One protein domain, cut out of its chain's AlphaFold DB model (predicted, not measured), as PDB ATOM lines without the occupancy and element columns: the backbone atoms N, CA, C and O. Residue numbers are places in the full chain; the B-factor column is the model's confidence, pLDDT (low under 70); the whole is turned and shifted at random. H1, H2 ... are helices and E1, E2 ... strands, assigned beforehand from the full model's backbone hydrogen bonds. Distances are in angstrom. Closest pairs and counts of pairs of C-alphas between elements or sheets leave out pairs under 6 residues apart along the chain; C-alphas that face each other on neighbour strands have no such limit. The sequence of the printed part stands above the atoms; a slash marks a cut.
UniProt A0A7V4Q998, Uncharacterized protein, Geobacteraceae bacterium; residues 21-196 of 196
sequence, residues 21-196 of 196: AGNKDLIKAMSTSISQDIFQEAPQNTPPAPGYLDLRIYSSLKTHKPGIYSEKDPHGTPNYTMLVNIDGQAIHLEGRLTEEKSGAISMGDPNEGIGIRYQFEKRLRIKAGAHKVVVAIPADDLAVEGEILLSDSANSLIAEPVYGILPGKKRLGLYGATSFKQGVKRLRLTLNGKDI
ATOM      1  N   ALA A  21     168.451 249.792 236.710       58.00
ATOM      2  CA  ALA A  21     167.179 249.149 237.050       58.00
ATOM      3  C   ALA A  21     167.089 247.695 236.546       58.00
ATOM      4  O   ALA A  21     166.661 246.826 237.297       58.00
ATOM      5  N   GLY A  22     167.559 247.410 235.324       73.06
ATOM      6  CA  GLY A  22     167.556 246.053 234.767       73.06
ATOM      7  C   GLY A  22     168.538 245.114 235.470       73.06
ATOM      8  O   GLY A  22     168.285 243.918 235.577       73.06
ATOM      9  N   ASN A  23     169.620 245.660 236.032       84.75
ATOM     10  CA  ASN A  23     170.620 244.862 236.738       84.75
ATOM     11  C   ASN A  23     170.057 244.227 238.009       84.75
ATOM     12  O   ASN A  23     170.391 243.086 238.301       84.75
ATOM     13  N   LYS A  24     169.190 244.923 238.757       87.62
ATOM     14  CA  LYS A  24     168.582 244.371 239.982       87.62
ATOM     15  C   LYS A  24     167.739 243.139 239.696       87.62
ATOM     16  O   LYS A  24     167.881 242.124 240.377       87.62
ATOM     17  N   ASP A  25     166.886 243.232 238.682       89.38
ATOM     18  CA  ASP A  25     166.025 242.126 238.274       89.38
ATOM     19  C   ASP A  25     166.854 240.965 237.727       89.38
ATOM     20  O   ASP A  25     166.606 239.813 238.087       89.38
ATOM     21  N   LEU A  26     167.897 241.266 236.948       89.56
ATOM     22  CA  LEU A  26     168.831 240.263 236.454       89.56
ATOM     23  C   LEU A  26     169.582 239.555 237.589       89.56
ATOM     24  O   LEU A  26     169.606 238.330 237.638       89.56
ATOM     25  N   ILE A  27     170.155 240.305 238.535       92.69
ATOM     26  CA  ILE A  27     170.848 239.756 239.709       92.69
ATOM     27  C   ILE A  27     169.905 238.845 240.486       92.69
ATOM     28  O   ILE A  27     170.272 237.724 240.830       92.69
ATOM     29  N   LYS A  28     168.672 239.298 240.728       92.44
ATOM     30  CA  LYS A  28     167.663 238.498 241.419       92.44
ATOM     31  C   LYS A  28     167.370 237.205 240.659       92.44
ATOM     32  O   LYS A  28     167.420 236.139 241.268       92.44
ATOM     33  N   ALA A  29     167.121 237.286 239.353       91.38
ATOM     34  CA  ALA A  29     166.830 236.127 238.514       91.38
ATOM     35  C   ALA A  29     167.998 235.127 238.464       91.38
ATOM     36  O   ALA A  29     167.774 233.924 238.508       91.38
ATOM     37  N   MET A  30     169.239 235.619 238.415       92.88
ATOM     38  CA  MET A  30     170.443 234.795 238.268       92.88
ATOM     39  C   MET A  30     171.049 234.335 239.598       92.88
ATOM     40  O   MET A  30     171.949 233.499 239.594       92.88
ATOM     41  N   SER A  31     170.572 234.854 240.735       91.62
ATOM     42  CA  SER A  31     171.043 234.468 242.075       91.62
ATOM     43  C   SER A  31     170.597 233.074 242.516       91.62
ATOM     44  O   SER A  31     171.207 232.480 243.400       91.62
ATOM     45  N   THR A  32     169.535 232.546 241.905       92.06
ATOM     46  CA  THR A  32     168.982 231.229 242.225       92.06
ATOM     47  C   THR A  32     169.282 230.264 241.090       92.06
ATOM     48  O   THR A  32     169.005 230.560 239.929       92.06
ATOM     49  N   SER A  33     169.824 229.093 241.427       92.19
ATOM     50  CA  SER A  33     170.048 228.031 240.451       92.19
ATOM     51  C   SER A  33     168.713 227.470 239.957       92.19
ATOM     52  O   SER A  33     167.954 226.895 240.736       92.19
ATOM     53  N   ILE A  34     168.445 227.626 238.663       92.69
ATOM     54  CA  ILE A  34     167.332 226.977 237.953       92.69
ATOM     55  C   ILE A  34     167.780 225.694 237.240       92.69
ATOM     56  O   ILE A  34     166.949 224.853 236.907       92.69
ATOM     57  N   SER A  35     169.092 225.548 237.050       92.50
ATOM     58  CA  SER A  35     169.756 224.355 236.528       92.50
ATOM     59  C   SER A  35     170.698 223.788 237.588       92.50
ATOM     60  O   SER A  35     171.209 224.513 238.445       92.50
ATOM     61  N   GLN A  36     170.950 222.486 237.512       91.12
ATOM     62  CA  GLN A  36     171.945 221.781 238.318       91.12
ATOM     63  C   GLN A  36     172.905 221.043 237.382       91.12
ATOM     64  O   GLN A  36     172.585 220.832 236.212       91.12
ATOM     65  N   ASP A  37     174.081 220.685 237.892       92.69
ATOM     66  CA  ASP A  37     175.087 219.880 237.185       92.69
ATOM     67  C   ASP A  37     175.631 220.485 235.870       92.69
ATOM     68  O   ASP A  37     176.190 219.777 235.032       92.69
ATOM     69  N   ILE A  38     175.527 221.808 235.695       97.12
ATOM     70  CA  ILE A  38     176.210 222.553 234.624       97.12
ATOM     71  C   ILE A  38     177.710 222.610 234.905       97.12
ATOM     72  O   ILE A  38     178.536 222.409 234.011       97.12
ATOM     73  N   PHE A  39     178.066 222.874 236.160       96.62
ATOM     74  CA  PHE A  39     179.443 222.873 236.617       96.62
ATOM     75  C   PHE A  39     179.588 222.299 238.021       96.62
ATOM     76  O   PHE A  39     178.662 222.283 238.834       96.62
ATOM     77  N   GLN A  40     180.820 221.916 238.326       95.81
ATOM     78  CA  GLN A  40     181.275 221.543 239.660       95.81
ATOM     79  C   GLN A  40     182.588 222.259 239.974       95.81
ATOM     80  O   GLN A  40     183.302 222.673 239.060       95.81
ATOM     81  N   GLU A  41     182.946 222.411 241.248       95.31
ATOM     82  CA  GLU A  41     184.269 222.943 241.586       95.31
ATOM     83  C   GLU A  41     185.368 221.996 241.079       95.31
ATOM     84  O   GLU A  41     185.299 220.777 241.254       95.31
ATOM     85  N   ALA A  42     186.373 222.553 240.402       91.69
ATOM     86  CA  ALA A  42     187.456 221.764 239.833       91.69
ATOM     87  C   ALA A  42     188.450 221.352 240.939       91.69
ATOM     88  O   ALA A  42     188.962 222.223 241.654       91.69
ATOM     89  N   PRO A  43     188.790 220.056 241.069       86.00
ATOM     90  CA  PRO A  43     189.836 219.617 241.989       86.00
ATOM     91  C   PRO A  43     191.188 220.212 241.584       86.00
ATOM     92  O   PRO A  43     191.521 220.252 240.402       86.00
ATOM     93  N   GLN A  44     192.015 220.619 242.552       74.81
ATOM     94  CA  GLN A  44     193.302 221.270 242.259       74.81
ATOM     95  C   GLN A  44     194.287 220.398 241.456       74.81
ATOM     96  O   GLN A  44     195.152 220.959 240.789       74.81
ATOM     97  N   ASN A  45     194.144 219.065 241.481       82.25
ATOM     98  CA  ASN A  45     195.133 218.119 240.942       82.25
ATOM     99  C   ASN A  45     194.524 216.972 240.118       82.25
ATOM    100  O   ASN A  45     195.143 215.919 239.974       82.25
ATOM    101  N   THR A  46     193.308 217.128 239.599       86.06
ATOM    102  CA  THR A  46     192.670 216.085 238.782       86.06
ATOM    103  C   THR A  46     192.408 216.643 237.395       86.06
ATOM    104  O   THR A  46     191.719 217.656 237.313       86.06
ATOM    105  N   PRO A  47     192.900 216.028 236.306       87.69
ATOM    106  CA  PRO A  47     192.578 216.492 234.961       87.69
ATOM    107  C   PRO A  47     191.072 216.353 234.675       87.69
ATOM    108  O   PRO A  47     190.395 215.532 235.311       87.69
ATOM    109  N   PRO A  48     190.510 217.159 233.759       91.75
ATOM    110  CA  PRO A  48     189.131 216.994 233.331       91.75
ATOM    111  C   PRO A  48     188.931 215.680 232.576       91.75
ATOM    112  O   PRO A  48     189.807 215.215 231.847       91.75
ATOM    113  N   ALA A  49     187.762 215.068 232.782       91.81
ATOM    114  CA  ALA A  49     187.328 213.936 231.976       91.81
ATOM    115  C   ALA A  49     187.087 214.393 230.522       91.81
ATOM    116  O   ALA A  49     186.798 215.572 230.300       91.81
ATOM    117  N   PRO A  50     187.154 213.487 229.531       92.00
ATOM    118  CA  PRO A  50     186.864 213.832 228.142       92.00
ATOM    119  C   PRO A  50     185.514 214.547 227.986       92.00
ATOM    120  O   PRO A  50     184.511 214.127 228.562       92.00
ATOM    121  N   GLY A  51     185.495 215.629 227.206       92.94
ATOM    122  CA  GLY A  51     184.301 216.457 226.994       92.94
ATOM    123  C   GLY A  51     184.029 217.497 228.087       92.94
ATOM    124  O   GLY A  51     183.061 218.247 227.963       92.94
ATOM    125  N   TYR A  52     184.874 217.574 229.116       95.25
ATOM    126  CA  TYR A  52     184.860 218.626 230.130       95.25
ATOM    127  C   TYR A  52     186.144 219.450 230.070       95.25
ATOM    128  O   TYR A  52     187.201 218.962 229.675       95.25
ATOM    129  N   LEU A  53     186.048 220.703 230.497       96.12
ATOM    130  CA  LEU A  53     187.136 221.664 230.563       96.12
ATOM    131  C   LEU A  53     187.099 222.383 231.910       96.12
ATOM    132  O   LEU A  53     186.037 222.569 232.508       96.12
ATOM    133  N   ASP A  54     188.271 222.799 232.380       96.12
ATOM    134  CA  ASP A  54     188.375 223.636 233.568       96.12
ATOM    135  C   ASP A  54     188.353 225.119 233.151       96.12
ATOM    136  O   ASP A  54     189.144 225.567 232.317       96.12
ATOM    137  N   LEU A  55     187.442 225.881 233.750       97.56
ATOM    138  CA  LEU A  55     187.290 227.324 233.617       97.56
ATOM    139  C   LEU A  55     187.772 228.003 234.900       97.56
ATOM    140  O   LEU A  55     187.213 227.804 235.982       97.56
ATOM    141  N   ARG A  56     188.789 228.856 234.785       97.56
ATOM    142  CA  ARG A  56     189.174 229.776 235.857       97.56
ATOM    143  C   ARG A  56     188.333 231.042 235.759       97.56
ATOM    144  O   ARG A  56     188.378 231.728 234.745       97.56
ATOM    145  N   ILE A  57     187.635 231.385 236.832       98.19
ATOM    146  CA  ILE A  57     186.971 232.676 236.993       98.19
ATOM    147  C   ILE A  57     187.822 233.533 237.916       98.19
ATOM    148  O   ILE A  57     188.253 233.068 238.975       98.19
ATOM    149  N   TYR A  58     188.069 234.776 237.516       98.31
ATOM    150  CA  TYR A  58     188.881 235.697 238.294       98.31
ATOM    151  C   TYR A  58     188.389 237.138 238.212       98.31
ATOM    152  O   TYR A  58     188.045 237.641 237.145       98.31
ATOM    153  N   SER A  59     188.446 237.833 239.341       97.88
ATOM    154  CA  SER A  59     188.310 239.283 239.394       97.88
ATOM    155  C   SER A  59     189.195 239.858 240.489       97.88
ATOM    156  O   SER A  59     189.365 239.262 241.554       97.88
ATOM    157  N   SER A  60     189.749 241.038 240.222       96.75
ATOM    158  CA  SER A  60     190.485 241.829 241.199       96.75
ATOM    159  C   SER A  60     189.976 243.256 241.161       96.75
ATOM    160  O   SER A  60     190.152 243.967 240.171       96.75
ATOM    161  N   LEU A  61     189.355 243.689 242.250       94.81
ATOM    162  CA  LEU A  61     188.795 245.029 242.375       94.81
ATOM    163  C   LEU A  61     189.090 245.593 243.751       94.81
ATOM    164  O   LEU A  61     189.399 244.862 244.689       94.81
ATOM    165  N   LYS A  62     189.013 246.910 243.870       94.88
ATOM    166  CA  LYS A  62     189.221 247.613 245.126       94.88
ATOM    167  C   LYS A  62     188.033 248.465 245.466       94.88
ATOM    168  O   LYS A  62     187.410 249.065 244.596       94.88
ATOM    169  N   THR A  63     187.785 248.541 246.759       94.25
ATOM    170  CA  THR A  63     186.759 249.379 247.352       94.25
ATOM    171  C   THR A  63     187.382 250.280 248.410       94.25
ATOM    172  O   THR A  63     188.537 250.115 248.823       94.25
ATOM    173  N   HIS A  64     186.611 251.251 248.884       91.56
ATOM    174  CA  HIS A  64     186.919 251.963 250.120       91.56
ATOM    175  C   HIS A  64     186.862 251.026 251.338       91.56
ATOM    176  O   HIS A  64     186.424 249.876 251.252       91.56
ATOM    177  N   LYS A  65     187.366 251.524 252.472       91.94
ATOM    178  CA  LYS A  65     187.303 250.834 253.767       91.94
ATOM    179  C   LYS A  65     185.861 250.773 254.291       91.94
ATOM    180  O   LYS A  65     185.088 251.670 253.961       91.94
ATOM    181  N   PRO A  66     185.522 249.804 255.155       89.56
ATOM    182  CA  PRO A  66     184.208 249.761 255.794       89.56
ATOM    183  C   PRO A  66     183.849 251.076 256.493       89.56
ATOM    184  O   PRO A  66     184.723 251.749 257.044       89.56
ATOM    185  N   GLY A  67     182.562 251.431 256.486       85.19
ATOM    186  CA  GLY A  67     182.030 252.562 257.252       85.19
ATOM    187  C   GLY A  67     182.259 253.955 256.653       85.19
ATOM    188  O   GLY A  67     181.867 254.937 257.275       85.19
ATOM    189  N   ILE A  68     182.859 254.080 255.462       82.94
ATOM    190  CA  ILE A  68     183.087 255.395 254.828       82.94
ATOM    191  C   ILE A  68     181.776 256.070 254.405       82.94
ATOM    192  O   ILE A  68     181.652 257.282 254.565       82.94
ATOM    193  N   TYR A  69     180.808 255.313 253.872       79.19
ATOM    194  CA  TYR A  69     179.513 255.867 253.455       79.19
ATOM    195  C   TYR A  69     178.375 255.545 254.429       79.19
ATOM    196  O   TYR A  69     177.516 256.394 254.655       79.19
ATOM    197  N   SER A  70     178.343 254.342 255.011       84.38
ATOM    198  CA  SER A  70     177.409 253.983 256.089       84.38
ATOM    199  C   SER A  70     177.865 252.721 256.832       84.38
ATOM    200  O   SER A  70     178.672 251.957 256.309       84.38
ATOM    201  N   GLU A  71     177.308 252.449 258.015       82.38
ATOM    202  CA  GLU A  71     177.549 251.187 258.742       82.38
ATOM    203  C   GLU A  71     176.982 249.952 258.023       82.38
ATOM    204  O   GLU A  71     177.440 248.836 258.248       82.38
ATOM    205  N   LYS A  72     175.986 250.145 257.149       85.94
ATOM    206  CA  LYS A  72     175.351 249.074 256.360       85.94
ATOM    207  C   LYS A  72     176.047 248.825 255.025       85.94
ATOM    208  O   LYS A  72     175.605 247.982 254.253       85.94
ATOM    209  N   ASP A  73     177.087 249.594 254.735       87.00
ATOM    210  CA  ASP A  73     177.834 249.508 253.496       87.00
ATOM    211  C   ASP A  73     178.676 248.216 253.476       87.00
ATOM    212  O   ASP A  73     179.581 248.075 254.303       87.00
ATOM    213  N   PRO A  74     178.409 247.261 252.562       90.50
ATOM    214  CA  PRO A  74     179.131 245.991 252.537       90.50
ATOM    215  C   PRO A  74     180.581 246.139 252.053       90.50
ATOM    216  O   PRO A  74     181.376 245.210 252.215       90.50
ATOM    217  N   HIS A  75     180.949 247.276 251.459       92.94
ATOM    218  CA  HIS A  75     182.284 247.499 250.918       92.94
ATOM    219  C   HIS A  75     183.374 247.426 251.995       92.94
ATOM    220  O   HIS A  75     183.240 247.916 253.115       92.94
ATOM    221  N   GLY A  76     184.496 246.811 251.632       91.31
ATOM    222  CA  GLY A  76     185.602 246.529 252.541       91.31
ATOM    223  C   GLY A  76     185.338 245.400 253.550       91.31
ATOM    224  O   GLY A  76     186.219 245.122 254.363       91.31
ATOM    225  N   THR A  77     184.166 244.753 253.516       93.19
ATOM    226  CA  THR A  77     183.807 243.605 254.366       93.19
ATOM    227  C   THR A  77     183.748 242.288 253.570       93.19
ATOM    228  O   THR A  77     183.621 242.322 252.340       93.19
ATOM    229  N   PRO A  78     183.791 241.115 254.234       93.31
ATOM    230  CA  PRO A  78     183.601 239.815 253.577       93.31
ATOM    231  C   PRO A  78     182.244 239.638 252.876       93.31
ATOM    232  O   PRO A  78     182.133 238.819 251.971       93.31
ATOM    233  N   ASN A  79     181.226 240.428 253.240       92.19
ATOM    234  CA  ASN A  79     179.882 240.343 252.654       92.19
ATOM    235  C   ASN A  79     179.804 240.919 251.228       92.19
ATOM    236  O   ASN A  79     178.775 240.798 250.562       92.19
ATOM    237  N   TYR A  80     180.869 241.562 250.745       94.25
ATOM    238  CA  TYR A  80     180.969 242.019 249.363       94.25
ATOM    239  C   TYR A  80     181.383 240.843 248.463       94.25
ATOM    240  O   TYR A  80     182.567 240.544 248.293       94.25
ATOM    241  N   THR A  81     180.383 240.143 247.926       96.44
ATOM    242  CA  THR A  81     180.557 238.933 247.103       96.44
ATOM    243  C   THR A  81     180.394 239.207 245.612       96.44
ATOM    244  O   THR A  81     179.688 240.139 245.222       96.44
ATOM    245  N   MET A  82     180.950 238.326 244.782       97.88
ATOM    246  CA  MET A  82     180.668 238.271 243.347       97.88
ATOM    247  C   MET A  82     179.745 237.091 243.042       97.88
ATOM    248  O   MET A  82     179.996 235.981 243.496       97.88
ATOM    249  N   LEU A  83     178.691 237.314 242.268       98.19
ATOM    250  CA  LEU A  83     177.812 236.259 241.776       98.19
ATOM    251  C   LEU A  83     178.249 235.850 240.369       98.19
ATOM    252  O   LEU A  83     178.503 236.708 239.524       98.19
ATOM    253  N   VAL A  84     178.291 234.545 240.116       98.31
ATOM    254  CA  VAL A  84     178.465 233.983 238.776       98.31
ATOM    255  C   VAL A  84     177.336 233.003 238.509       98.31
ATOM    256  O   VAL A  84     177.084 232.118 239.322       98.31
ATOM    257  N   ASN A  85     176.677 233.145 237.366       98.44
ATOM    258  CA  ASN A  85     175.703 232.187 236.864       98.44
ATOM    259  C   ASN A  85     176.176 231.660 235.507       98.44
ATOM    260  O   ASN A  85     176.556 232.459 234.655       98.44
ATOM    261  N   ILE A  86     176.178 230.339 235.322       98.31
ATOM    262  CA  ILE A  86     176.475 229.697 234.039       98.31
ATOM    263  C   ILE A  86     175.327 228.749 233.702       98.31
ATOM    264  O   ILE A  86     175.013 227.861 234.494       98.31
ATOM    265  N   ASP A  87     174.686 228.969 232.554       97.94
ATOM    266  CA  ASP A  87     173.515 228.223 232.059       97.94
ATOM    267  C   ASP A  87     172.429 227.942 233.116       97.94
ATOM    268  O   ASP A  87     171.791 226.885 233.142       97.94
ATOM    269  N   GLY A  88     172.200 228.903 234.010       95.94
ATOM    270  CA  GLY A  88     171.179 228.815 235.045       95.94
ATOM    271  C   GLY A  88     171.642 228.183 236.356       95.94
ATOM    272  O   GLY A  88     170.836 228.137 237.281       95.94
ATOM    273  N   GLN A  89     172.892 227.732 236.492       98.25
ATOM    274  CA  GLN A  89     173.473 227.344 237.783       98.25
ATOM    275  C   GLN A  89     174.269 228.518 238.371       98.25
ATOM    276  O   GLN A  89     175.136 229.076 237.705       98.25
ATOM    277  N   ALA A  90     173.992 228.888 239.623       97.75
ATOM    278  CA  ALA A  90     174.589 230.037 240.300       97.75
ATOM    279  C   ALA A  90     175.618 229.631 241.368       97.75
ATOM    280  O   ALA A  90     175.469 228.613 242.047       97.75
ATOM    281  N   ILE A  91     176.646 230.461 241.555       97.44
ATOM    282  CA  ILE A  91     177.609 230.377 242.657       97.44
ATOM    283  C   ILE A  91     177.995 231.779 243.146       97.44
ATOM    284  O   ILE A  91     178.248 232.688 242.353       97.44
ATOM    285  N   HIS A  92     178.071 231.944 244.467       97.25
ATOM    286  CA  HIS A  92     178.644 233.131 245.095       97.25
ATOM    287  C   HIS A  92     180.132 232.911 245.369       97.25
ATOM    288  O   HIS A  92     180.541 231.897 245.936       97.25
ATOM    289  N   LEU A  93     180.946 233.874 244.957       97.38
ATOM    290  CA  LEU A  93     182.376 233.916 245.192       97.38
ATOM    291  C   LEU A  93     182.663 234.886 246.333       97.38
ATOM    292  O   LEU A  93     182.393 236.087 246.240       97.38
ATOM    293  N   GLU A  94     183.258 234.353 247.391       96.19
ATOM    294  CA  GLU A  94     183.871 235.149 248.446       96.19
ATOM    295  C   GLU A  94     185.239 235.649 247.976       96.19
ATOM    296  O   GLU A  94     186.012 234.925 247.340       96.19
ATOM    297  N   GLY A  95     185.536 236.915 248.260       94.50
ATOM    298  CA  GLY A  95     186.824 237.503 247.924       94.50
ATOM    299  C   GLY A  95     187.849 237.252 249.025       94.50
ATOM    300  O   GLY A  95     187.531 237.313 250.209       94.50
ATOM    301  N   ARG A  96     189.117 237.058 248.652       96.75
ATOM    302  CA  ARG A  96     190.232 237.241 249.592       96.75
ATOM    303  C   ARG A  96     190.496 238.738 249.747       96.75
ATOM    304  O   ARG A  96     190.728 239.411 248.740       96.75
ATOM    305  N   LEU A  97     190.442 239.245 250.979       95.69
ATOM    306  CA  LEU A  97     190.589 240.671 251.287       95.69
ATOM    307  C   LEU A  97     192.034 241.010 251.664       95.69
ATOM    308  O   LEU A  97     192.617 240.372 252.540       95.69
ATOM    309  N   THR A  98     192.563 242.081 251.078       95.00
ATOM    310  CA  THR A  98     193.872 242.645 251.434       95.00
ATOM    311  C   THR A  98     193.757 244.155 251.612       95.00
ATOM    312  O   THR A  98     193.264 244.855 250.728       95.00
ATOM    313  N   GLU A  99     194.230 244.691 252.740       91.81
ATOM    314  CA  GLU A  99     194.344 246.143 252.912       91.81
ATOM    315  C   GLU A  99     195.502 246.678 252.056       91.81
ATOM    316  O   GLU A  99     196.655 246.286 252.226       91.81
ATOM    317  N   GLU A 100     195.212 247.618 251.158       87.62
ATOM    318  CA  GLU A 100     196.224 248.297 250.354       87.62
ATOM    319  C   GLU A 100     196.447 249.714 250.882       87.62
ATOM    320  O   GLU A 100     195.521 250.527 250.920       87.62
ATOM    321  N   LYS A 101     197.695 250.023 251.255       77.12
ATOM    322  CA  LYS A 101     198.096 251.315 251.841       77.12
ATOM    323  C   LYS A 101     198.879 252.222 250.883       77.12
ATOM    324  O   LYS A 101     199.411 253.228 251.338       77.12
ATOM    325  N   SER A 102     198.994 251.863 249.595       66.38
ATOM    326  CA  SER A 102     199.917 252.520 248.652       66.38
ATOM    327  C   SER A 102     199.776 254.049 248.673       66.38
ATOM    328  O   SER A 102     198.704 254.588 248.392       66.38
ATOM    329  N   GLY A 103     200.872 254.709 249.064       54.62
ATOM    330  CA  GLY A 103     200.980 256.145 249.327       54.62
ATOM    331  C   GLY A 103     201.685 256.945 248.230       54.62
ATOM    332  O   GLY A 103     202.026 258.101 248.464       54.62
ATOM    333  N   ALA A 104     201.911 256.366 247.047       49.91
ATOM    334  CA  ALA A 104     202.546 257.058 245.927       49.91
ATOM    335  C   ALA A 104     201.561 257.301 244.769       49.91
ATOM    336  O   ALA A 104     201.374 256.434 243.921       49.91
ATOM    337  N   ILE A 105     200.975 258.503 244.780       53.81
ATOM    338  CA  ILE A 105     200.856 259.509 243.700       53.81
ATOM    339  C   ILE A 105     200.951 259.125 242.209       53.81
ATOM    340  O   ILE A 105     201.424 259.977 241.457       53.81
ATOM    341  N   SER A 106     200.659 257.915 241.730       58.66
ATOM    342  CA  SER A 106     200.851 257.579 240.309       58.66
ATOM    343  C   SER A 106     199.658 258.062 239.473       58.66
ATOM    344  O   SER A 106     198.596 257.441 239.418       58.66
ATOM    345  N   MET A 107     199.836 259.197 238.795       57.38
ATOM    346  CA  MET A 107     198.792 259.859 238.010       57.38
ATOM    347  C   MET A 107     198.249 258.965 236.876       57.38
ATOM    348  O   MET A 107     198.677 259.054 235.729       57.38
ATOM    349  N   GLY A 108     197.247 258.135 237.169       67.44
ATOM    350  CA  GLY A 108     196.572 257.305 236.172       67.44
ATOM    351  C   GLY A 108     196.158 255.907 236.614       67.44
ATOM    352  O   GLY A 108     195.342 255.323 235.907       67.44
ATOM    353  N   ASP A 109     196.654 255.391 237.742       79.81
ATOM    354  CA  ASP A 109     196.163 254.115 238.276       79.81
ATOM    355  C   ASP A 109     194.836 254.336 239.021       79.81
ATOM    356  O   ASP A 109     194.803 255.017 240.050       79.81
ATOM    357  N   PRO A 110     193.711 253.767 238.552       81.44
ATOM    358  CA  PRO A 110     192.446 253.936 239.248       81.44
ATOM    359  C   PRO A 110     192.386 253.209 240.596       81.44
ATOM    360  O   PRO A 110     191.491 253.489 241.392       81.44
ATOM    361  N   ASN A 111     193.314 252.295 240.873       82.25
ATOM    362  CA  ASN A 111     193.412 251.574 242.137       82.25
ATOM    363  C   ASN A 111     194.228 252.319 243.203       82.25
ATOM    364  O   ASN A 111     194.375 251.826 244.325       82.25
ATOM    365  N   GLU A 112     194.746 253.500 242.887       83.44
ATOM    366  CA  GLU A 112     195.658 254.229 243.754       83.44
ATOM    367  C   GLU A 112     194.987 254.793 245.023       83.44
ATOM    368  O   GLU A 112     193.900 255.380 244.982       83.44
ATOM    369  N   GLY A 113     195.668 254.655 246.165       83.94
ATOM    370  CA  GLY A 113     195.245 255.155 247.474       83.94
ATOM    371  C   GLY A 113     194.876 254.051 248.464       83.94
ATOM    372  O   GLY A 113     195.043 252.864 248.201       83.94
ATOM    373  N   ILE A 114     194.369 254.445 249.631       89.88
ATOM    374  CA  ILE A 114     194.048 253.518 250.725       89.88
ATOM    375  C   ILE A 114     192.670 252.880 250.509       89.88
ATOM    376  O   ILE A 114     191.679 253.600 250.391       89.88
ATOM    377  N   GLY A 115     192.595 251.548 250.506       92.31
ATOM    378  CA  GLY A 115     191.341 250.802 250.343       92.31
ATOM    379  C   GLY A 115     191.504 249.302 250.594       92.31
ATOM    380  O   GLY A 115     192.572 248.857 251.014       92.31
ATOM    381  N   ILE A 116     190.451 248.531 250.327       94.62
ATOM    382  CA  ILE A 116     190.446 247.068 250.449       94.62
ATOM    383  C   ILE A 116     190.408 246.450 249.054       94.62
ATOM    384  O   ILE A 116     189.522 246.750 248.258       94.62
ATOM    385  N   ARG A 117     191.388 245.599 248.758       95.88
ATOM    386  CA  ARG A 117     191.472 244.790 247.542       95.88
ATOM    387  C   ARG A 117     190.742 243.477 247.760       95.88
ATOM    388  O   ARG A 117     191.041 242.768 248.715       95.88
ATOM    389  N   TYR A 118     189.864 243.141 246.831       97.06
ATOM    390  CA  TYR A 118     189.231 241.840 246.717       97.06
ATOM    391  C   TYR A 118     189.881 241.056 245.592       97.06
ATOM    392  O   TYR A 118     190.067 241.581 244.494       97.06
ATOM    393  N   GLN A 119     190.180 239.790 245.859       97.75
ATOM    394  CA  GLN A 119     190.491 238.802 244.834       97.75
ATOM    395  C   GLN A 119     189.430 237.708 244.859       97.75
ATOM    396  O   GLN A 119     189.409 236.887 245.777       97.75
ATOM    397  N   PHE A 120     188.567 237.701 243.850       98.19
ATOM    398  CA  PHE A 120     187.609 236.627 243.616       98.19
ATOM    399  C   PHE A 120     188.254 235.610 242.691       98.19
ATOM    400  O   PHE A 120     188.745 235.965 241.617       98.19
ATOM    401  N   GLU A 121     188.277 234.350 243.102       97.38
ATOM    402  CA  GLU A 121     188.857 233.287 242.294       97.38
ATOM    403  C   GLU A 121     188.138 231.970 242.543       97.38
ATOM    404  O   GLU A 121     187.959 231.541 243.682       97.38
ATOM    405  N   LYS A 122     187.760 231.306 241.454       97.31
ATOM    406  CA  LYS A 122     187.203 229.959 241.492       97.31
ATOM    407  C   LYS A 122     187.619 229.210 240.236       97.31
ATOM    408  O   LYS A 122     187.797 229.809 239.177       97.31
ATOM    409  N   ARG A 123     187.795 227.897 240.355       97.00
ATOM    410  CA  ARG A 123     187.973 227.006 239.207       97.00
ATOM    411  C   ARG A 123     186.774 226.085 239.137       97.00
ATOM    412  O   ARG A 123     186.451 225.433 240.127       97.00
ATOM    413  N   LEU A 124     186.128 226.058 237.986       97.06
ATOM    414  CA  LEU A 124     184.954 225.245 237.724       97.06
ATOM    415  C   LEU A 124     185.280 224.244 236.627       97.06
ATOM    416  O   LEU A 124     185.984 224.581 235.683       97.06
ATOM    417  N   ARG A 125     184.755 223.033 236.740       96.81
ATOM    418  CA  ARG A 125     184.744 222.044 235.671       96.81
ATOM    419  C   ARG A 125     183.378 222.055 235.019       96.81
ATOM    420  O   ARG A 125     182.375 221.893 235.707       96.81
ATOM    421  N   ILE A 126     183.365 222.236 233.710       96.69
ATOM    422  CA  ILE A 126     182.169 222.461 232.901       96.69
ATOM    423  C   ILE A 126     182.318 221.716 231.575       96.69
ATOM    424  O   ILE A 126     183.433 221.401 231.157       96.69
ATOM    425  N   LYS A 127     181.206 221.363 230.932       95.94
ATOM    426  CA  LYS A 127     181.231 220.721 229.614       95.94
ATOM    427  C   LYS A 127     181.945 221.620 228.592       95.94
ATOM    428  O   LYS A 127     181.927 222.834 228.718       95.94
ATOM    429  N   ALA A 128     182.587 221.040 227.585       96.12
ATOM    430  CA  ALA A 128     183.099 221.817 226.461       96.12
ATOM    431  C   ALA A 128     181.944 222.368 225.605       96.12
ATOM    432  O   ALA A 128     180.947 221.671 225.384       96.12
ATOM    433  N   GLY A 129     182.100 223.584 225.078       95.81
ATOM    434  CA  GLY A 129     181.107 224.215 224.210       95.81
ATOM    435  C   GLY A 129     180.816 225.673 224.555       95.81
ATOM    436  O   GLY A 129     181.606 226.346 225.219       95.81
ATOM    437  N   ALA A 130     179.695 226.160 224.019       97.38
ATOM    438  CA  ALA A 130     179.187 227.500 224.270       97.38
ATOM    439  C   ALA A 130     178.328 227.518 225.540       97.38
ATOM    440  O   ALA A 130     177.487 226.636 225.721       97.38
ATOM    441  N   HIS A 131     178.524 228.532 226.376       98.12
ATOM    442  CA  HIS A 131     177.799 228.724 227.628       98.12
ATOM    443  C   HIS A 131     177.395 230.183 227.791       98.12
ATOM    444  O   HIS A 131     178.169 231.091 227.479       98.12
ATOM    445  N   LYS A 132     176.207 230.412 228.343       97.88
ATOM    446  CA  LYS A 132     175.779 231.741 228.775       97.88
ATOM    447  C   LYS A 132     176.294 231.986 230.177       97.88
ATOM    448  O   LYS A 132     176.075 231.169 231.069       97.88
ATOM    449  N   VAL A 133     176.951 233.121 230.372       97.94
ATOM    450  CA  VAL A 133     177.484 233.529 231.666       97.94
ATOM    451  C   VAL A 133     176.916 234.875 232.078       97.94
ATOM    452  O   VAL A 133     176.828 235.804 231.279       97.94
ATOM    453  N   VAL A 134     176.574 234.991 233.356       98.12
ATOM    454  CA  VAL A 134     176.293 236.264 234.013       98.12
ATOM    455  C   VAL A 134     177.278 236.431 235.154       98.12
ATOM    456  O   VAL A 134     177.415 235.542 235.994       98.12
ATOM    457  N   VAL A 135     177.959 237.572 235.197       97.94
ATOM    458  CA  VAL A 135     178.806 237.963 236.328       97.94
ATOM    459  C   VAL A 135     178.238 239.228 236.941       97.94
ATOM    460  O   VAL A 135     177.955 240.196 236.234       97.94
ATOM    461  N   ALA A 136     178.087 239.234 238.259       97.44
ATOM    462  CA  ALA A 136     177.481 240.343 238.966       97.44
ATOM    463  C   ALA A 136     178.171 240.669 240.292       97.44
ATOM    464  O   ALA A 136     178.768 239.816 240.946       97.44
ATOM    465  N   ILE A 137     178.026 241.925 240.706       96.44
ATOM    466  CA  ILE A 137     178.330 242.414 242.048       96.44
ATOM    467  C   ILE A 137     176.999 242.900 242.632       96.44
ATOM    468  O   ILE A 137     176.587 244.028 242.346       96.44
ATOM    469  N   PRO A 138     176.307 242.064 243.430       95.06
ATOM    470  CA  PRO A 138     174.994 242.407 243.968       95.06
ATOM    471  C   PRO A 138     174.979 243.695 244.792       95.06
ATOM    472  O   PRO A 138     174.041 244.471 244.687       95.06
ATOM    473  N   ALA A 139     176.035 243.948 245.571       92.19
ATOM    474  CA  ALA A 139     176.153 245.144 246.406       92.19
ATOM    475  C   ALA A 139     176.166 246.462 245.609       92.19
ATOM    476  O   ALA A 139     175.766 247.493 246.145       92.19
ATOM    477  N   ASP A 140     176.592 246.413 244.342       92.12
ATOM    478  CA  ASP A 140     176.736 247.586 243.476       92.12
ATOM    479  C   ASP A 140     175.641 247.662 242.406       92.12
ATOM    480  O   ASP A 140     175.679 248.547 241.549       92.12
ATOM    481  N   ASP A 141     174.678 246.734 242.424       93.19
ATOM    482  CA  ASP A 141     173.668 246.579 241.374       93.19
ATOM    483  C   ASP A 141     174.301 246.485 239.969       93.19
ATOM    484  O   ASP A 141     173.811 247.057 238.989       93.19
ATOM    485  N   LEU A 142     175.434 245.780 239.861       94.06
ATOM    486  CA  LEU A 142     176.157 245.584 238.607       94.06
ATOM    487  C   LEU A 142     176.015 244.150 238.132       94.06
ATOM    488  O   LEU A 142     176.306 243.219 238.875       94.06
ATOM    489  N   ALA A 143     175.654 243.987 236.867       95.44
ATOM    490  CA  ALA A 143     175.665 242.709 236.184       95.44
ATOM    491  C   ALA A 143     176.129 242.899 234.740       95.44
ATOM    492  O   ALA A 143     175.934 243.958 234.142       95.44
ATOM    493  N   VAL A 144     176.771 241.873 234.204       95.00
ATOM    494  CA  VAL A 144     177.153 241.772 232.801       95.00
ATOM    495  C   VAL A 144     176.890 240.347 232.344       95.00
ATOM    496  O   VAL A 144     177.222 239.389 233.044       95.00
ATOM    497  N   GLU A 145     176.268 240.228 231.181       95.44
ATOM    498  CA  GLU A 145     176.002 238.955 230.522       95.44
ATOM    499  C   GLU A 145     176.950 238.792 229.337       95.44
ATOM    500  O   GLU A 145     177.323 239.775 228.696       95.44
ATOM    501  N   GLY A 146     177.318 237.553 229.036       94.44
ATOM    502  CA  GLY A 146     178.105 237.215 227.862       94.44
ATOM    503  C   GLY A 146     177.924 235.758 227.467       94.44
ATOM    504  O   GLY A 146     177.393 234.945 228.226       94.44
ATOM    505  N   GLU A 147     178.392 235.420 226.274       97.44
ATOM    506  CA  GLU A 147     178.522 234.036 225.826       97.44
ATOM    507  C   GLU A 147     180.009 233.679 225.769       97.44
ATOM    508  O   GLU A 147     180.821 234.428 225.224       97.44
ATOM    509  N   ILE A 148     180.380 232.548 226.363       97.38
ATOM    510  CA  ILE A 148     181.749 232.031 226.346       97.38
ATOM    511  C   ILE A 148     181.800 230.750 225.530       97.38
ATOM    512  O   ILE A 148     180.938 229.890 225.671       97.38
ATOM    513  N   LEU A 149     182.840 230.601 224.711       97.12
ATOM    514  CA  LEU A 149     183.138 229.363 223.999       97.12
ATOM    515  C   LEU A 149     184.393 228.739 224.599       97.12
ATOM    516  O   LEU A 149     185.489 229.284 224.465       97.12
ATOM    517  N   LEU A 150     184.227 227.600 225.264       96.06
ATOM    518  CA  LEU A 150     185.324 226.889 225.906       96.06
ATOM    519  C   LEU A 150     186.036 225.993 224.895       96.06
ATOM    520  O   LEU A 150     185.411 225.155 224.244       96.06
ATOM    521  N   SER A 151     187.349 226.173 224.784       90.31
ATOM    522  CA  SER A 151     188.229 225.387 223.917       90.31
ATOM    523  C   SER A 151     189.172 224.509 224.733       90.31
ATOM    524  O   SER A 151     189.404 224.777 225.907       90.31
ATOM    525  N   ASP A 152     189.801 223.519 224.096       86.56
ATOM    526  CA  ASP A 152     190.742 222.577 224.737       86.56
ATOM    527  C   ASP A 152     192.030 223.226 225.299       86.56
ATOM    528  O   ASP A 152     192.891 222.557 225.869       86.56
ATOM    529  N   SER A 153     192.180 224.542 225.150       85.69
ATOM    530  CA  SER A 153     193.212 225.343 225.807       85.69
ATOM    531  C   SER A 153     192.820 225.716 227.241       85.69
ATOM    532  O   SER A 153     191.695 225.509 227.684       85.69
ATOM    533  N   ALA A 154     193.732 226.359 227.975       89.75
ATOM    534  CA  ALA A 154     193.370 226.989 229.242       89.75
ATOM    535  C   ALA A 154     192.240 228.016 229.030       89.75
ATOM    536  O   ALA A 154     192.336 228.854 228.132       89.75
ATOM    537  N   ASN A 155     191.198 227.949 229.864       96.44
ATOM    538  CA  ASN A 155     190.070 228.877 229.840       96.44
ATOM    539  C   ASN A 155     190.097 229.763 231.090       96.44
ATOM    540  O   ASN A 155     190.039 229.273 232.220       96.44
ATOM    541  N   SER A 156     190.186 231.075 230.890       97.56
ATOM    542  CA  SER A 156     190.183 232.079 231.952       97.56
ATOM    543  C   SER A 156     189.181 233.178 231.624       97.56
ATOM    544  O   SER A 156     189.423 233.986 230.727       97.56
ATOM    545  N   LEU A 157     188.090 233.220 232.384       98.44
ATOM    546  CA  LEU A 157     187.119 234.306 232.389       98.44
ATOM    547  C   LEU A 157     187.536 235.346 233.432       98.44
ATOM    548  O   LEU A 157     187.624 235.048 234.626       98.44
ATOM    549  N   ILE A 158     187.802 236.567 232.979       98.38
ATOM    550  CA  ILE A 158     188.203 237.685 233.830       98.38
ATOM    551  C   ILE A 158     187.095 238.730 233.829       98.38
ATOM    552  O   ILE A 158     186.701 239.209 232.768       98.38
ATOM    553  N   ALA A 159     186.635 239.107 235.021       97.88
ATOM    554  CA  ALA A 159     185.734 240.235 235.226       97.88
ATOM    555  C   ALA A 159     186.521 241.436 235.763       97.88
ATOM    556  O   ALA A 159     186.884 241.487 236.941       97.88
ATOM    557  N   GLU A 160     186.811 242.403 234.897       96.25
ATOM    558  CA  GLU A 160     187.579 243.601 235.239       96.25
ATOM    559  C   GLU A 160     186.653 244.742 235.689       96.25
ATOM    560  O   GLU A 160     185.674 245.046 234.996       96.25
ATOM    561  N   PRO A 161     186.947 245.424 236.810       94.75
ATOM    562  CA  PRO A 161     186.184 246.593 237.215       94.75
ATOM    563  C   PRO A 161     186.527 247.795 236.330       94.75
ATOM    564  O   PRO A 161     187.691 248.145 236.135       94.75
ATOM    565  N   VAL A 162     185.503 248.507 235.870       92.81
ATOM    566  CA  VAL A 162     185.661 249.841 235.285       92.81
ATOM    567  C   VAL A 162     185.135 250.857 236.283       92.81
ATOM    568  O   VAL A 162     183.937 250.904 236.571       92.81
ATOM    569  N   TYR A 163     186.036 251.667 236.824       91.69
ATOM    570  CA  TYR A 163     185.714 252.614 237.885       91.69
ATOM    571  C   TYR A 163     185.158 253.946 237.377       91.69
ATOM    572  O   TYR A 163     185.345 254.330 236.222       91.69
ATOM    573  N   GLY A 164     184.500 254.681 238.276       87.81
ATOM    574  CA  GLY A 164     183.951 256.002 237.985       87.81
ATOM    575  C   GLY A 164     185.016 257.066 237.711       87.81
ATOM    576  O   GLY A 164     186.137 257.008 238.221       87.81
ATOM    577  N   ILE A 165     184.640 258.057 236.901       84.88
ATOM    578  CA  ILE A 165     185.483 259.201 236.539       84.88
ATOM    579  C   ILE A 165     185.604 260.159 237.733       84.88
ATOM    580  O   ILE A 165     184.613 260.478 238.385       84.88
ATOM    581  N   LEU A 166     186.814 260.655 237.992       77.88
ATOM    582  CA  LEU A 166     187.088 261.687 238.987       77.88
ATOM    583  C   LEU A 166     186.540 263.050 238.523       77.88
ATOM    584  O   LEU A 166     186.955 263.547 237.467       77.88
ATOM    585  N   PRO A 167     185.668 263.704 239.310       69.88
ATOM    586  CA  PRO A 167     185.183 265.040 238.988       69.88
ATOM    587  C   PRO A 167     186.337 266.057 238.989       69.88
ATOM    588  O   PRO A 167     187.269 265.975 239.788       69.88
ATOM    589  N   GLY A 168     186.299 267.017 238.060       65.62
ATOM    590  CA  GLY A 168     187.267 268.121 237.986       65.62
ATOM    591  C   GLY A 168     188.633 267.795 237.361       65.62
ATOM    592  O   GLY A 168     189.390 268.719 237.077       65.62
ATOM    593  N   LYS A 169     188.956 266.526 237.069       60.09
ATOM    594  CA  LYS A 169     190.210 266.138 236.390       60.09
ATOM    595  C   LYS A 169     189.966 265.797 234.915       60.09
ATOM    596  O   LYS A 169     189.861 264.628 234.543       60.09
ATOM    597  N   LYS A 170     189.889 266.821 234.056       53.75
ATOM    598  CA  LYS A 170     189.921 266.638 232.592       53.75
ATOM    599  C   LYS A 170     191.358 266.336 232.158       53.75
ATOM    600  O   LYS A 170     192.240 267.166 232.360       53.75
ATOM    601  N   ARG A 171     191.606 265.172 231.550       56.59
ATOM    602  CA  ARG A 171     192.829 264.972 230.758       56.59
ATOM    603  C   ARG A 171     192.695 265.750 229.445       56.59
ATOM    604  O   ARG A 171     191.612 265.801 228.863       56.59
ATOM    605  N   LEU A 172     193.800 266.321 228.967       47.56
ATOM    606  CA  LEU A 172     193.950 266.682 227.557       47.56
ATOM    607  C   LEU A 172     193.873 265.373 226.752       47.56
ATOM    608  O   LEU A 172     194.772 264.546 226.852       47.56
ATOM    609  N   GLY A 173     192.764 265.149 226.040       50.78
ATOM    610  CA  GLY A 173     192.497 263.901 225.312       50.78
ATOM    611  C   GLY A 173     191.426 263.013 225.964       50.78
ATOM    612  O   GLY A 173     191.729 261.983 226.552       50.78
ATOM    613  N   LEU A 174     190.166 263.440 225.836       49.84
ATOM    614  CA  LEU A 174     188.905 262.669 225.819       49.84
ATOM    615  C   LEU A 174     188.517 261.690 226.955       49.84
ATOM    616  O   LEU A 174     187.344 261.333 227.002       49.84
ATOM    617  N   TYR A 175     189.371 261.326 227.917       52.34
ATOM    618  CA  TYR A 175     188.964 260.471 229.051       52.34
ATOM    619  C   TYR A 175     189.445 261.025 230.398       52.34
ATOM    620  O   TYR A 175     190.639 261.221 230.621       52.34
ATOM    621  N   GLY A 176     188.510 261.298 231.314       62.56
ATOM    622  CA  GLY A 176     188.832 261.700 232.688       62.56
ATOM    623  C   GLY A 176     189.522 260.570 233.458       62.56
ATOM    624  O   GLY A 176     189.295 259.395 233.180       62.56
ATOM    625  N   ALA A 177     190.379 260.912 234.423       76.44
ATOM    626  CA  ALA A 177     191.019 259.910 235.280       76.44
ATOM    627  C   ALA A 177     189.957 259.165 236.105       76.44
ATOM    628  O   ALA A 177     189.097 259.810 236.696       76.44
ATOM    629  N   THR A 178     189.997 257.835 236.158       84.94
ATOM    630  CA  THR A 178     189.061 257.016 236.950       84.94
ATOM    631  C   THR A 178     189.636 256.673 238.324       84.94
ATOM    632  O   THR A 178     190.847 256.743 238.511       84.94
ATOM    633  N   SER A 179     188.799 256.301 239.298       88.50
ATOM    634  CA  SER A 179     189.266 255.870 240.625       88.50
ATOM    635  C   SER A 179     188.282 254.941 241.323       88.50
ATOM    636  O   SER A 179     187.079 255.192 241.296       88.50
ATOM    637  N   PHE A 180     188.795 253.947 242.052       89.75
ATOM    638  CA  PHE A 180     187.998 253.050 242.890       89.75
ATOM    639  C   PHE A 180     187.157 253.792 243.936       89.75
ATOM    640  O   PHE A 180     186.088 253.329 244.319       89.75
ATOM    641  N   LYS A 181     187.592 254.987 244.357       88.06
ATOM    642  CA  LYS A 181     186.835 255.849 245.277       88.06
ATOM    643  C   LYS A 181     185.501 256.314 244.690       88.06
ATOM    644  O   LYS A 181     184.614 256.694 245.443       88.06
ATOM    645  N   GLN A 182     185.368 256.305 243.364       88.94
ATOM    646  CA  GLN A 182     184.127 256.628 242.652       88.94
ATOM    647  C   GLN A 182     183.234 255.394 242.432       88.94
ATOM    648  O   GLN A 182     182.232 255.482 241.713       88.94
ATOM    649  N   GLY A 183     183.597 254.256 243.034       89.50
ATOM    650  CA  GLY A 183     182.920 252.973 242.894       89.50
ATOM    651  C   GLY A 183     183.180 252.295 241.549       89.50
ATOM    652  O   GLY A 183     183.696 252.902 240.599       89.50
ATOM    653  N   VAL A 184     182.804 251.020 241.468       92.38
ATOM    654  CA  VAL A 184     182.732 250.285 240.203       92.38
ATOM    655  C   VAL A 184     181.493 250.775 239.446       92.38
ATOM    656  O   VAL A 184     180.439 250.993 240.035       92.38
ATOM    657  N   LYS A 185     181.619 251.030 238.142       91.31
ATOM    658  CA  LYS A 185     180.506 251.496 237.290       91.31
ATOM    659  C   LYS A 185     180.015 250.445 236.318       91.31
ATOM    660  O   LYS A 185     178.859 250.486 235.919       91.31
ATOM    661  N   ARG A 186     180.898 249.541 235.911       92.56
ATOM    662  CA  ARG A 186     180.570 248.368 235.103       92.56
ATOM    663  C   ARG A 186     181.663 247.324 235.260       92.56
ATOM    664  O   ARG A 186     182.775 247.644 235.688       92.56
ATOM    665  N   LEU A 187     181.342 246.109 234.853       94.81
ATOM    666  CA  LEU A 187     182.305 245.041 234.652       94.81
ATOM    667  C   LEU A 187     182.593 244.902 233.157       94.81
ATOM    668  O   LEU A 187     181.697 245.057 232.328       94.81
ATOM    669  N   ARG A 188     183.848 244.623 232.820       95.69
ATOM    670  CA  ARG A 188     184.257 244.170 231.491       95.69
ATOM    671  C   ARG A 188     184.608 242.696 231.596       95.69
ATOM    672  O   ARG A 188     185.437 242.334 232.430       95.69
ATOM    673  N   LEU A 189     183.985 241.866 230.770       97.12
ATOM    674  CA  LEU A 189     184.322 240.453 230.699       97.12
ATOM    675  C   LEU A 189     185.338 240.212 229.595       97.12
ATOM    676  O   LEU A 189     185.221 240.758 228.500       97.12
ATOM    677  N   THR A 190     186.325 239.372 229.892       97.62
ATOM    678  CA  THR A 190     187.212 238.819 228.875       97.62
ATOM    679  C   THR A 190     187.363 237.320 229.058       97.62
ATOM    680  O   THR A 190     187.524 236.835 230.178       97.62
ATOM    681  N   LEU A 191     187.341 236.579 227.954       97.62
ATOM    682  CA  LEU A 191     187.697 235.170 227.912       97.62
ATOM    683  C   LEU A 191     189.044 235.039 227.211       97.62
ATOM    684  O   LEU A 191     189.197 235.438 226.057       97.62
ATOM    685  N   ASN A 192     190.036 234.486 227.906       96.44
ATOM    686  CA  ASN A 192     191.381 234.278 227.358       96.44
ATOM    687  C   ASN A 192     191.987 235.571 226.767       96.44
ATOM    688  O   ASN A 192     192.656 235.546 225.736       96.44
ATOM    689  N   GLY A 193     191.714 236.712 227.414       93.88
ATOM    690  CA  GLY A 193     192.193 238.037 227.007       93.88
ATOM    691  C   GLY A 193     191.404 238.706 225.875       93.88
ATOM    692  O   GLY A 193     191.808 239.774 225.420       93.88
ATOM    693  N   LYS A 194     190.298 238.112 225.412       94.69
ATOM    694  CA  LYS A 194     189.408 238.697 224.399       94.69
ATOM    695  C   LYS A 194     188.108 239.162 225.037       94.69
ATOM    696  O   LYS A 194     187.536 238.420 225.828       94.69
ATOM    697  N   ASP A 195     187.651 240.356 224.676       94.00
ATOM    698  CA  ASP A 195     186.345 240.870 225.103       94.00
ATOM    699  C   ASP A 195     185.217 239.967 224.602       94.00
ATOM    700  O   ASP A 195     185.291 239.458 223.478       94.00
ATOM    701  N   ILE A 196     184.195 239.798 225.440       89.31
ATOM    702  CA  ILE A 196     182.953 239.085 225.126       89.31
ATOM    703  C   ILE A 196     181.744 239.991 225.338       89.31
ATOM    704  O   ILE A 196     181.844 240.910 226.188       89.31
TER     705      ILE A 196
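Overview. This is residues 21 to 196 of the 196 residues of an uncharacterized protein of Geobacteraceae bacterium (UniProt A0A7V4Q998). The model is a sandwich of two twisted sheets, one of E1, E2, E5, E6, E9 and E10 and a smaller one of E4, E3, E7 and E8, face to face with their strands running nearly the same line, and the helix H1 packs across the smaller sheet on its face away from the larger one. The long strands E2 and E6 run along the length of the sandwich; the long links after E2, E5 and E9 lie toward one end of it, and the link from E1 to E2 lies at the other. The 176 printed residues hold one named helix and then ten named strands, in the order H1, E1 to E10, and the class is mostly strand. The smaller sheet has the order E4, E3, E7, E8 and is antiparallel throughout; the larger is branched at E6 and mixed. The whole is compact, with a radius of gyration of the C-alphas of 17.4 A, and only just elongated, with spans of 54 by 36 by 33 A.

Along the chain. H1 takes residues 21 to 30, 14.8 A long, and begins at C-alpha 21, (167.179, 249.149, 237.050). E1 is residues 39 to 41. E2, residues 52 to 63, runs 35.3 A. E3, residues 82 to 86, and E4, residues 89 to 93, form a hairpin. E4 runs on into E5, residues 95 to 100, across a break of 1 residue, at 28 degrees. E6, residues 115 to 127, is the longest strand at 37.9 A, from C-alpha 115 at (191.341, 250.802, 250.343) to C-alpha 127 at (181.231, 220.721, 229.614). E7, residues 129 to 137, is 25.6 A long, and E8, residues 142 to 150, is 24.4 A long and bends by 52 degrees at residue 147. E9, residues 155 to 163, is 25.4 A long, and E10, residues 184 to 191, is 20.1 A long and ends at C-alpha 191, (187.697, 235.170, 227.912).

Arrangement. In the larger sheet E2 and E6 are antiparallel at 168 degrees, with N 55 and O 124 at 2.7 A, within hydrogen-bond range. E1 and E5 lie on one side of E6 and E2 on the other side; N 125 and O 40 are 2.8 A apart, and N 117 and O 98 are 2.8 A apart. On the other side of E2 lies E9, parallel to it at 18 degrees, with N 157 and O 56 at 2.8 A. E9 and E10 are a hairpin, with N 160 and O 188 at 2.8 A. In the smaller sheet N 93 and O 82 of E4 and E3 are 2.7 A apart, N 83 and O 136 of E3 and E7 2.8 A, and N 137 and O 142 of the hairpin E7 and E8 2.8 A. The facing parts of the two sheets are 8.5 A centre to centre, their best planes 18 degrees apart and their strands at 17 degrees. Between the sheets, the closest C-alphas of E8 and E10 are those of Leu 142 and Arg 186, 6.3 A apart, and those of E4 and E6 are Leu 93 and Phe 120, 6.1 A apart. H1 is on the smaller sheet, forming two layers, a helix on one face of a sheet, at a height over the sheet of 8.8 A. It runs only just across the strands, at 61 degrees to E3 on the local plane; its closest C-alpha to E8 is that of Asn 23, 5.5 A from that of Ala 143. In H1, 5 of 6 O i to N i+4 pairs are within hydrogen-bond range.

Size, cuts and confidence. The two C-alphas farthest apart are those of Pro 50 and Gly 168, at 55.2 A. The printed part has no cut and ends at residue 196, the chain's last. The links E2 to E3, E5 to E6 and E9 to E10 are long, with 18, 14 and 20 residues. The mean pLDDT of the printed part is 89.0; residue 21, residues 102 to 108 and residues 167 to 176 are under 70.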